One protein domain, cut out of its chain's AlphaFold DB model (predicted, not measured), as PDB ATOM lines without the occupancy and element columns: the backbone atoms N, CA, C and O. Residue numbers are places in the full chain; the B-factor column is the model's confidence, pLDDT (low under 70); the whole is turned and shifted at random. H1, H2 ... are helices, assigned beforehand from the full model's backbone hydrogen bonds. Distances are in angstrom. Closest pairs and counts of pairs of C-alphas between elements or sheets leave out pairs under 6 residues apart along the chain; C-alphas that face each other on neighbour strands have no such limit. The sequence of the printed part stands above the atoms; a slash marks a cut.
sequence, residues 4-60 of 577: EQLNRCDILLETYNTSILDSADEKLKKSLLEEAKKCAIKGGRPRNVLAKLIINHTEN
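What this domain is: This is residues 4 to 60 of the 577 residues of an uncharacterized protein of viral metagenome (UniProt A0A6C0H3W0). Two helices, H3 and H4, cross steeply and pack on each other, and a third, H1, lies off to one side, reached through the very short helix H2, which touches both H1 and H4. The longest helix, H3, runs along the length of the domain, and residues 41 to 46, of which 41 belongs to H3, stick out at the end away from H1. You have 57 printed residues with four named helices, in the order H1, H2, H3, H4 along the chain, and no named strand; the class is all helix. The whole is compact, with a radius of gyration of the C-alphas of 10.7 A, and its outline is only just rounded, with spans of 31 by 21 by 18 A.

How they stand to each other: Begin with H1, residues 4 to 15, and look for H2, residues 18 to 21: the two touch, H1 with residues 8 to 12 alone, and their closest C-alphas, those of Leu 12 and Thr 18, are 6.5 A apart. Next find H3, residues 26 to 41, which is close to H2 but not clearly touching it; the closest C-alphas, those of Leu 21 and Lys 29, are 6.7 A apart. Last comes H4, residues 48 to 59, which touches H3; here the closest C-alphas, those of Ala 36 and Ala 51, are 4.2 A apart. H3 and H4 run opposite ways at a steep tilt of 53 degrees. H4 also touches H2, with residues 53 to 57 alone, and the closest C-alphas are those of Thr 18 and Ile 54, 6.2 A apart. H1 is only just apart from H3, at 8.2 A, and only just apart from H4, at 8.0 A. In H1 and H3 every O i to N i+4 pair is within hydrogen-bond range, and in H4 7 of 8 are; H2 is too short for such a pair, but its 1 pair of O i and N i+3 is within range.

Where its parts are: Find C-alpha 4 at (-22.541, -4.747, 26.394); from there H1 runs 16.3 A to C-alpha 15. H2, residues 18 to 21, measures 5.6 A. Look for C-alpha 26 at (-17.068, 6.316, 19.036), where H3 begins its 22.8 A to C-alpha 41. H4 starts at C-alpha 48 and ends 16.1 A away at C-alpha 59, at (-6.093, 3.029, 9.145).

The domain as a whole: The two C-alphas farthest apart are those of Glu 4 and Gly 43, at 30.9 A. The printed part has no cut; the links from H1 to H2 and from H2 to H3 are tight, and the link from H3 to H4 is short. In the B-factor column the mean pLDDT of the printed part is 89.4, and residues 42 to 45 of this predicted model are under 70.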
ATOM      1  N   GLU A   4     -22.721  -4.552  27.833       80.56
ATOM      2  CA  GLU A   4     -22.541  -4.747  26.394       80.56
ATOM      3  C   GLU A   4     -21.101  -4.447  25.945       80.56
ATOM      4  O   GLU A   4     -20.494  -5.235  25.226       80.56
ATOM      5  N   GLN A   5     -20.517  -3.340  26.418       77.75
ATOM      6  CA  GLN A   5     -19.132  -2.983  26.103       77.75
ATOM      7  C   GLN A   5     -18.131  -4.009  26.655       77.75
ATOM      8  O   GLN A   5     -17.142  -4.304  25.988       77.75
ATOM      9  N   LEU A   6     -18.370  -4.549  27.856       76.75
ATOM     10  CA  LEU A   6     -17.521  -5.599  28.432       76.75
ATOM     11  C   LEU A   6     -17.572  -6.875  27.585       76.75
ATOM     12  O   LEU A   6     -16.523  -7.389  27.210       76.75
ATOM     13  N   ASN A   7     -18.774  -7.298  27.186       86.06
ATOM     14  CA  ASN A   7     -18.959  -8.466  26.325       86.06
ATOM     15  C   ASN A   7     -18.225  -8.313  24.978       86.06
ATOM     16  O   ASN A   7     -17.562  -9.234  24.508       86.06
ATOM     17  N   ARG A   8     -18.251  -7.116  24.376       86.56
ATOM     18  CA  ARG A   8     -17.502  -6.831  23.138       86.56
ATOM     19  C   ARG A   8     -15.995  -6.967  23.322       86.56
ATOM     20  O   ARG A   8     -15.329  -7.526  22.456       86.56
ATOM     21  N   CYS A   9     -15.447  -6.478  24.433       88.88
ATOM     22  CA  CYS A   9     -14.032  -6.670  24.733       88.88
ATOM     23  C   CYS A   9     -13.696  -8.152  24.926       88.88
ATOM     24  O   CYS A   9     -12.681  -8.597  24.403       88.88
ATOM     25  N   ASP A  10     -14.545  -8.930  25.595       91.25
ATOM     26  CA  ASP A  10     -14.310 -10.368  25.766       91.25
ATOM     27  C   ASP A  10     -14.299 -11.100  24.415       91.25
ATOM     28  O   ASP A  10     -13.365 -11.852  24.130       91.25
ATOM     29  N   ILE A  11     -15.253 -10.796  23.527       91.88
ATOM     30  CA  ILE A  11     -15.284 -11.335  22.158       91.88
ATOM     31  C   ILE A  11     -14.049 -10.892  21.365       91.88
ATOM     32  O   ILE A  11     -13.470 -11.706  20.642       91.88
ATOM     33  N   LEU A  12     -13.601  -9.639  21.513       94.50
ATOM     34  CA  LEU A  12     -12.383  -9.142  20.863       94.50
ATOM     35  C   LEU A  12     -11.161  -9.961  21.279       94.50
ATOM     36  O   LEU A  12     -10.352 -10.360  20.444       94.50
ATOM     37  N   LEU A  13     -11.027 -10.199  22.585       93.62
ATOM     38  CA  LEU A  13      -9.896 -10.907  23.176       93.62
ATOM     39  C   LEU A  13      -9.933 -12.409  22.873       93.62
ATOM     40  O   LEU A  13      -8.878 -13.040  22.863       93.62
ATOM     41  N   GLU A  14     -11.113 -12.978  22.639       94.44
ATOM     42  CA  GLU A  14     -11.290 -14.377  22.249       94.44
ATOM     43  C   GLU A  14     -11.010 -14.587  20.755       94.44
ATOM     44  O   GLU A  14     -10.208 -15.443  20.382       94.44
ATOM     45  N   THR A  15     -11.655 -13.789  19.901       95.50
ATOM     46  CA  THR A  15     -11.731 -14.031  18.452       95.50
ATOM     47  C   THR A  15     -10.683 -13.281  17.644       95.50
ATOM     48  O   THR A  15     -10.424 -13.647  16.495       95.50
ATOM     49  N   TYR A  16     -10.097 -12.227  18.223       96.94
ATOM     50  CA  TYR A  16      -9.192 -11.309  17.532       96.94
ATOM     51  C   TYR A  16      -9.807 -10.775  16.224       96.94
ATOM     52  O   TYR A  16      -9.114 -10.607  15.223       96.94
ATOM     53  N   ASN A  17     -11.123 -10.540  16.215       96.50
ATOM     54  CA  ASN A  17     -11.836  -9.938  15.096       96.50
ATOM     55  C   ASN A  17     -12.298  -8.528  15.479       96.50
ATOM     56  O   ASN A  17     -13.108  -8.369  16.389       96.50
ATOM     57  N   THR A  18     -11.773  -7.504  14.807       96.50
ATOM     58  CA  THR A  18     -12.060  -6.102  15.148       96.50
ATOM     59  C   THR A  18     -13.348  -5.557  14.542       96.50
ATOM     60  O   THR A  18     -13.821  -4.543  15.040       96.50
ATOM     61  N   SER A  19     -13.983  -6.232  13.576       94.25
ATOM     62  CA  SER A  19     -15.265  -5.770  13.000       94.25
ATOM     63  C   SER A  19     -16.409  -5.718  14.026       94.25
ATOM     64  O   SER A  19     -17.370  -4.973  13.880       94.25
ATOM     65  N   ILE A  20     -16.273  -6.396  15.171       92.31
ATOM     66  CA  ILE A  20     -17.191  -6.222  16.312       92.31
ATOM     67  C   ILE A  20     -17.175  -4.794  16.897       92.31
ATOM     68  O   ILE A  20     -18.037  -4.443  17.708       92.31
ATOM     69  N   LEU A  21     -16.168  -3.989  16.542       93.00
ATOM     70  CA  LEU A  21     -16.060  -2.584  16.904       93.00
ATOM     71  C   LEU A  21     -16.865  -1.683  15.964       93.00
ATOM     72  O   LEU A  21     -17.102  -0.539  16.338       93.00
ATOM     73  N   ASP A  22     -17.349  -2.161  14.814       92.00
ATOM     74  CA  ASP A  22     -18.110  -1.336  13.866       92.00
ATOM     75  C   ASP A  22     -19.376  -0.752  14.506       92.00
ATOM     76  O   ASP A  22     -19.674   0.434  14.338       92.00
ATOM     77  N   SER A  23     -20.051  -1.544  15.344       88.81
ATOM     78  CA  SER A  23     -21.226  -1.128  16.119       88.81
ATOM     79  C   SER A  23     -20.913  -0.613  17.532       88.81
ATOM     80  O   SER A  23     -21.835  -0.327  18.294       88.81
ATOM     81  N   ALA A  24     -19.636  -0.476  17.913       90.50
ATOM     82  CA  ALA A  24     -19.261   0.150  19.183       90.50
ATOM     83  C   ALA A  24     -19.454   1.677  19.142       90.50
ATOM     84  O   ALA A  24     -19.431   2.295  18.080       90.50
ATOM     85  N   ASP A  25     -19.591   2.316  20.306       93.44
ATOM     86  CA  ASP A  25     -19.637   3.776  20.375       93.44
ATOM     87  C   ASP A  25     -18.267   4.409  20.068       93.44
ATOM     88  O   ASP A  25     -17.209   3.873  20.409       93.44
ATOM     89  N   GLU A  26     -18.280   5.602  19.468       95.19
ATOM     90  CA  GLU A  26     -17.068   6.316  19.036       95.19
ATOM     91  C   GLU A  26     -16.064   6.577  20.169       95.19
ATOM     92  O   GLU A  26     -14.849   6.587  19.953       95.19
ATOM     93  N   LYS A  27     -16.544   6.750  21.407       95.25
ATOM     94  CA  LYS A  27     -15.663   6.952  22.562       95.25
ATOM     95  C   LYS A  27     -14.865   5.683  22.864       95.25
ATOM     96  O   LYS A  27     -13.665   5.787  23.142       95.25
ATOM     97  N   LEU A  28     -15.494   4.507  22.803       91.56
ATOM     98  CA  LEU A  28     -14.806   3.226  22.952       91.56
ATOM     99  C   LEU A  28     -13.813   2.992  21.806       91.56
ATOM    100  O   LEU A  28     -12.646   2.720  22.091       91.56
ATOM    101  N   LYS A  29     -14.230   3.174  20.541       94.88
ATOM    102  CA  LYS A  29     -13.345   3.002  19.367       94.88
ATOM    103  C   LYS A  29     -12.078   3.849  19.490       94.88
ATOM    104  O   LYS A  29     -10.966   3.329  19.402       94.88
ATOM    105  N   LYS A  30     -12.237   5.142  19.796       96.19
ATOM    106  CA  LYS A  30     -11.116   6.075  19.970       96.19
ATOM    107  C   LYS A  30     -10.198   5.675  21.127       96.19
ATOM    108  O   LYS A  30      -8.980   5.713  20.974       96.19
ATOM    109  N   SER A  31     -10.765   5.262  22.262       95.06
ATOM    110  CA  SER A  31      -9.979   4.842  23.433       95.06
ATOM    111  C   SER A  31      -9.134   3.598  23.138       95.06
ATOM    112  O   SER A  31      -7.960   3.550  23.507       95.06
ATOM    113  N   LEU A  32      -9.708   2.609  22.443       94.75
ATOM    114  CA  LEU A  32      -8.997   1.398  22.028       94.75
ATOM    115  C   LEU A  32      -7.894   1.708  21.012       94.75
ATOM    116  O   LEU A  32      -6.781   1.209  21.163       94.75
ATOM    117  N   LEU A  33      -8.166   2.571  20.029       96.12
ATOM    118  CA  LEU A  33      -7.173   2.992  19.040       96.12
ATOM    119  C   LEU A  33      -5.998   3.744  19.685       96.12
ATOM    120  O   LEU A  33      -4.840   3.481  19.361       96.12
ATOM    121  N   GLU A  34      -6.273   4.668  20.610       95.38
ATOM    122  CA  GLU A  34      -5.228   5.394  21.337       95.38
ATOM    123  C   GLU A  34      -4.338   4.451  22.157       95.38
ATOM    124  O   GLU A  34      -3.116   4.619  22.171       95.38
ATOM    125  N   GLU A  35      -4.917   3.447  22.824       93.62
ATOM    126  CA  GLU A  35      -4.131   2.460  23.572       93.62
ATOM    127  C   GLU A  35      -3.355   1.521  22.644       93.62
ATOM    128  O   GLU A  35      -2.171   1.274  22.878       93.62
ATOM    129  N   ALA A  36      -3.961   1.072  21.541       94.12
ATOM    130  CA  ALA A  36      -3.294   0.260  20.529       94.12
ATOM    131  C   ALA A  36      -2.050   0.968  19.961       94.12
ATOM    132  O   ALA A  36      -0.965   0.381  19.917       94.12
ATOM    133  N   LYS A  37      -2.157   2.263  19.634       93.94
ATOM    134  CA  LYS A  37      -1.021   3.090  19.188       93.94
ATOM    135  C   LYS A  37       0.077   3.199  20.245       93.94
ATOM    136  O   LYS A  37       1.261   3.092  19.921       93.94
ATOM    137  N   LYS A  38      -0.283   3.370  21.522       91.25
ATOM    138  CA  LYS A  38       0.695   3.392  22.627       91.25
ATOM    139  C   LYS A  38       1.412   2.050  22.784       91.25
ATOM    140  O   LYS A  38       2.603   2.046  23.102       91.25
ATOM    141  N   CYS A  39       0.709   0.936  22.579       87.44
ATOM    142  CA  CYS A  39       1.289  -0.404  22.613       87.44
ATOM    143  C   CYS A  39       2.258  -0.646  21.453       87.44
ATOM    144  O   CYS A  39       3.352  -1.145  21.697       87.44
ATOM    145  N   ALA A  40       1.921  -0.205  20.238       83.38
ATOM    146  CA  ALA A  40       2.778  -0.363  19.064       83.38
ATOM    147  C   ALA A  40       4.134   0.369  19.186       83.38
ATOM    148  O   ALA A  40       5.153  -0.146  18.741       83.38
ATOM    149  N   ILE A  41       4.169   1.551  19.819       78.44
ATOM    150  CA  ILE A  41       5.399   2.358  19.970       78.44
ATOM    151  C   ILE A  41       6.350   1.768  21.021       78.44
ATOM    152  O   ILE A  41       7.572   1.838  20.890       78.44
ATOM    153  N   LYS A  42       5.800   1.217  22.107       66.44
ATOM    154  CA  LYS A  42       6.573   0.699  23.240       66.44
ATOM    155  C   LYS A  42       6.727  -0.809  23.094       66.44
ATOM    156  O   LYS A  42       6.030  -1.564  23.773       66.44
ATOM    157  N   GLY A  43       7.628  -1.227  22.203       60.16
ATOM    158  CA  GLY A  43       7.990  -2.636  22.029       60.16
ATOM    159  C   GLY A  43       8.170  -3.347  23.379       60.16
ATOM    160  O   GLY A  43       8.727  -2.781  24.320       60.16
ATOM    161  N   GLY A  44       7.639  -4.566  23.493       61.19
ATOM    162  CA  GLY A  44       7.676  -5.360  24.731       61.19
ATOM    163  C   GLY A  44       6.422  -5.290  25.612       61.19
ATOM    164  O   GLY A  44       6.426  -5.841  26.711       61.19
ATOM    165  N   ARG A  45       5.334  -4.650  25.162       64.31
ATOM    166  CA  ARG A  45       4.034  -4.729  25.848       64.31
ATOM    167  C   ARG A  45       3.269  -6.014  25.499       64.31
ATOM    168  O   ARG A  45       3.446  -6.562  24.411       64.31
ATOM    169  N   PRO A  46       2.405  -6.507  26.407       72.94
ATOM    170  CA  PRO A  46       1.482  -7.582  26.079       72.94
ATOM    171  C   PRO A  46       0.522  -7.109  24.978       72.94
ATOM    172  O   PRO A  46       0.010  -5.995  25.042       72.94
ATOM    173  N   ARG A  47       0.227  -7.994  24.024       85.06
ATOM    174  CA  ARG A  47      -0.804  -7.834  22.986       85.06
ATOM    175  C   ARG A  47      -0.476  -6.987  21.739       85.06
ATOM    176  O   ARG A  47      -1.315  -6.214  21.275       85.06
ATOM    177  N   ASN A  48       0.728  -7.124  21.183       90.56
ATOM    178  CA  ASN A  48       1.154  -6.384  19.986       90.56
ATOM    179  C   ASN A  48       0.330  -6.718  18.731       90.56
ATOM    180  O   ASN A  48       0.025  -5.815  17.953       90.56
ATOM    181  N   VAL A  49      -0.051  -7.983  18.538       93.62
ATOM    182  CA  VAL A  49      -0.874  -8.417  17.401       93.62
ATOM    183  C   VAL A  49      -2.244  -7.769  17.491       93.62
ATOM    184  O   VAL A  49      -2.647  -7.089  16.554       93.62
ATOM    185  N   LEU A  50      -2.933  -7.886  18.632       95.38
ATOM    186  CA  LEU A  50      -4.250  -7.269  18.789       95.38
ATOM    187  C   LEU A  50      -4.207  -5.745  18.598       95.38
ATOM    188  O   LEU A  50      -5.084  -5.181  17.949       95.38
ATOM    189  N   ALA A  51      -3.171  -5.077  19.117       94.88
ATOM    190  CA  ALA A  51      -2.976  -3.648  18.894       94.88
ATOM    191  C   ALA A  51      -2.834  -3.319  17.397       94.88
ATOM    192  O   ALA A  51      -3.477  -2.391  16.907       94.88
ATOM    193  N   LYS A  52      -2.044  -4.100  16.652       95.12
ATOM    194  CA  LYS A  52      -1.889  -3.920  15.206       95.12
ATOM    195  C   LYS A  52      -3.203  -4.150  14.456       95.12
ATOM    196  O   LYS A  52      -3.522  -3.356  13.581       95.12
ATOM    197  N   LEU A  53      -3.989  -5.158  14.834       96.75
ATOM    198  CA  LEU A  53      -5.306  -5.412  14.240       96.75
ATOM    199  C   LEU A  53      -6.265  -4.227  14.448       96.75
ATOM    200  O   LEU A  53      -6.917  -3.805  13.500       96.75
ATOM    201  N   ILE A  54      -6.305  -3.637  15.652       96.69
ATOM    202  CA  ILE A  54      -7.134  -2.450  15.951       96.69
ATOM    203  C   ILE A  54      -6.688  -1.232  15.127       96.69
ATOM    204  O   ILE A  54      -7.523  -0.480  14.628       96.69
ATOM    205  N   ILE A  55      -5.375  -1.028  14.975       96.00
ATOM    206  CA  ILE A  55      -4.834   0.035  14.118       96.00
ATOM    207  C   ILE A  55      -5.263  -0.202  12.665       96.00
ATOM    208  O   ILE A  55      -5.811   0.700  12.035       96.00
ATOM    209  N   ASN A  56      -5.084  -1.428  12.164       95.94
ATOM    210  CA  ASN A  56      -5.443  -1.804  10.800       95.94
ATOM    211  C   ASN A  56      -6.939  -1.605  10.520       95.94
ATOM    212  O   ASN A  56      -7.277  -1.126   9.445       95.94
ATOM    213  N   HIS A  57      -7.810  -1.886  11.492       95.81
ATOM    214  CA  HIS A  57      -9.255  -1.662  11.381       95.81
ATOM    215  C   HIS A  57      -9.616  -0.203  11.051       95.81
ATOM    216  O   HIS A  57     -10.579   0.056  10.338       95.81
ATOM    217  N   THR A  58      -8.839   0.762  11.560       92.81
ATOM    218  CA  THR A  58      -9.109   2.196  11.350       92.81
ATOM    219  C   THR A  58      -8.316   2.788  10.186       92.81
ATOM    220  O   THR A  58      -8.800   3.681   9.494       92.81
ATOM    221  N   GLU A  59      -7.069   2.349  10.005       92.25
ATOM    222  CA  GLU A  59      -6.093   3.029   9.145       92.25
ATOM    223  C   GLU A  59      -5.829   2.304   7.824       92.25
ATOM    224  O   GLU A  59      -5.487   2.953   6.834       92.25
ATOM    225  N   ASN A  60      -6.000   0.979   7.780       81.56
ATOM    226  CA  ASN A  60      -5.629   0.178   6.620       81.56
ATOM    227  C   ASN A  60      -6.835  -0.218   5.781       81.56
ATOM    228  O   ASN A  60      -7.929  -0.489   6.268       81.56
TER     229      ASN A  60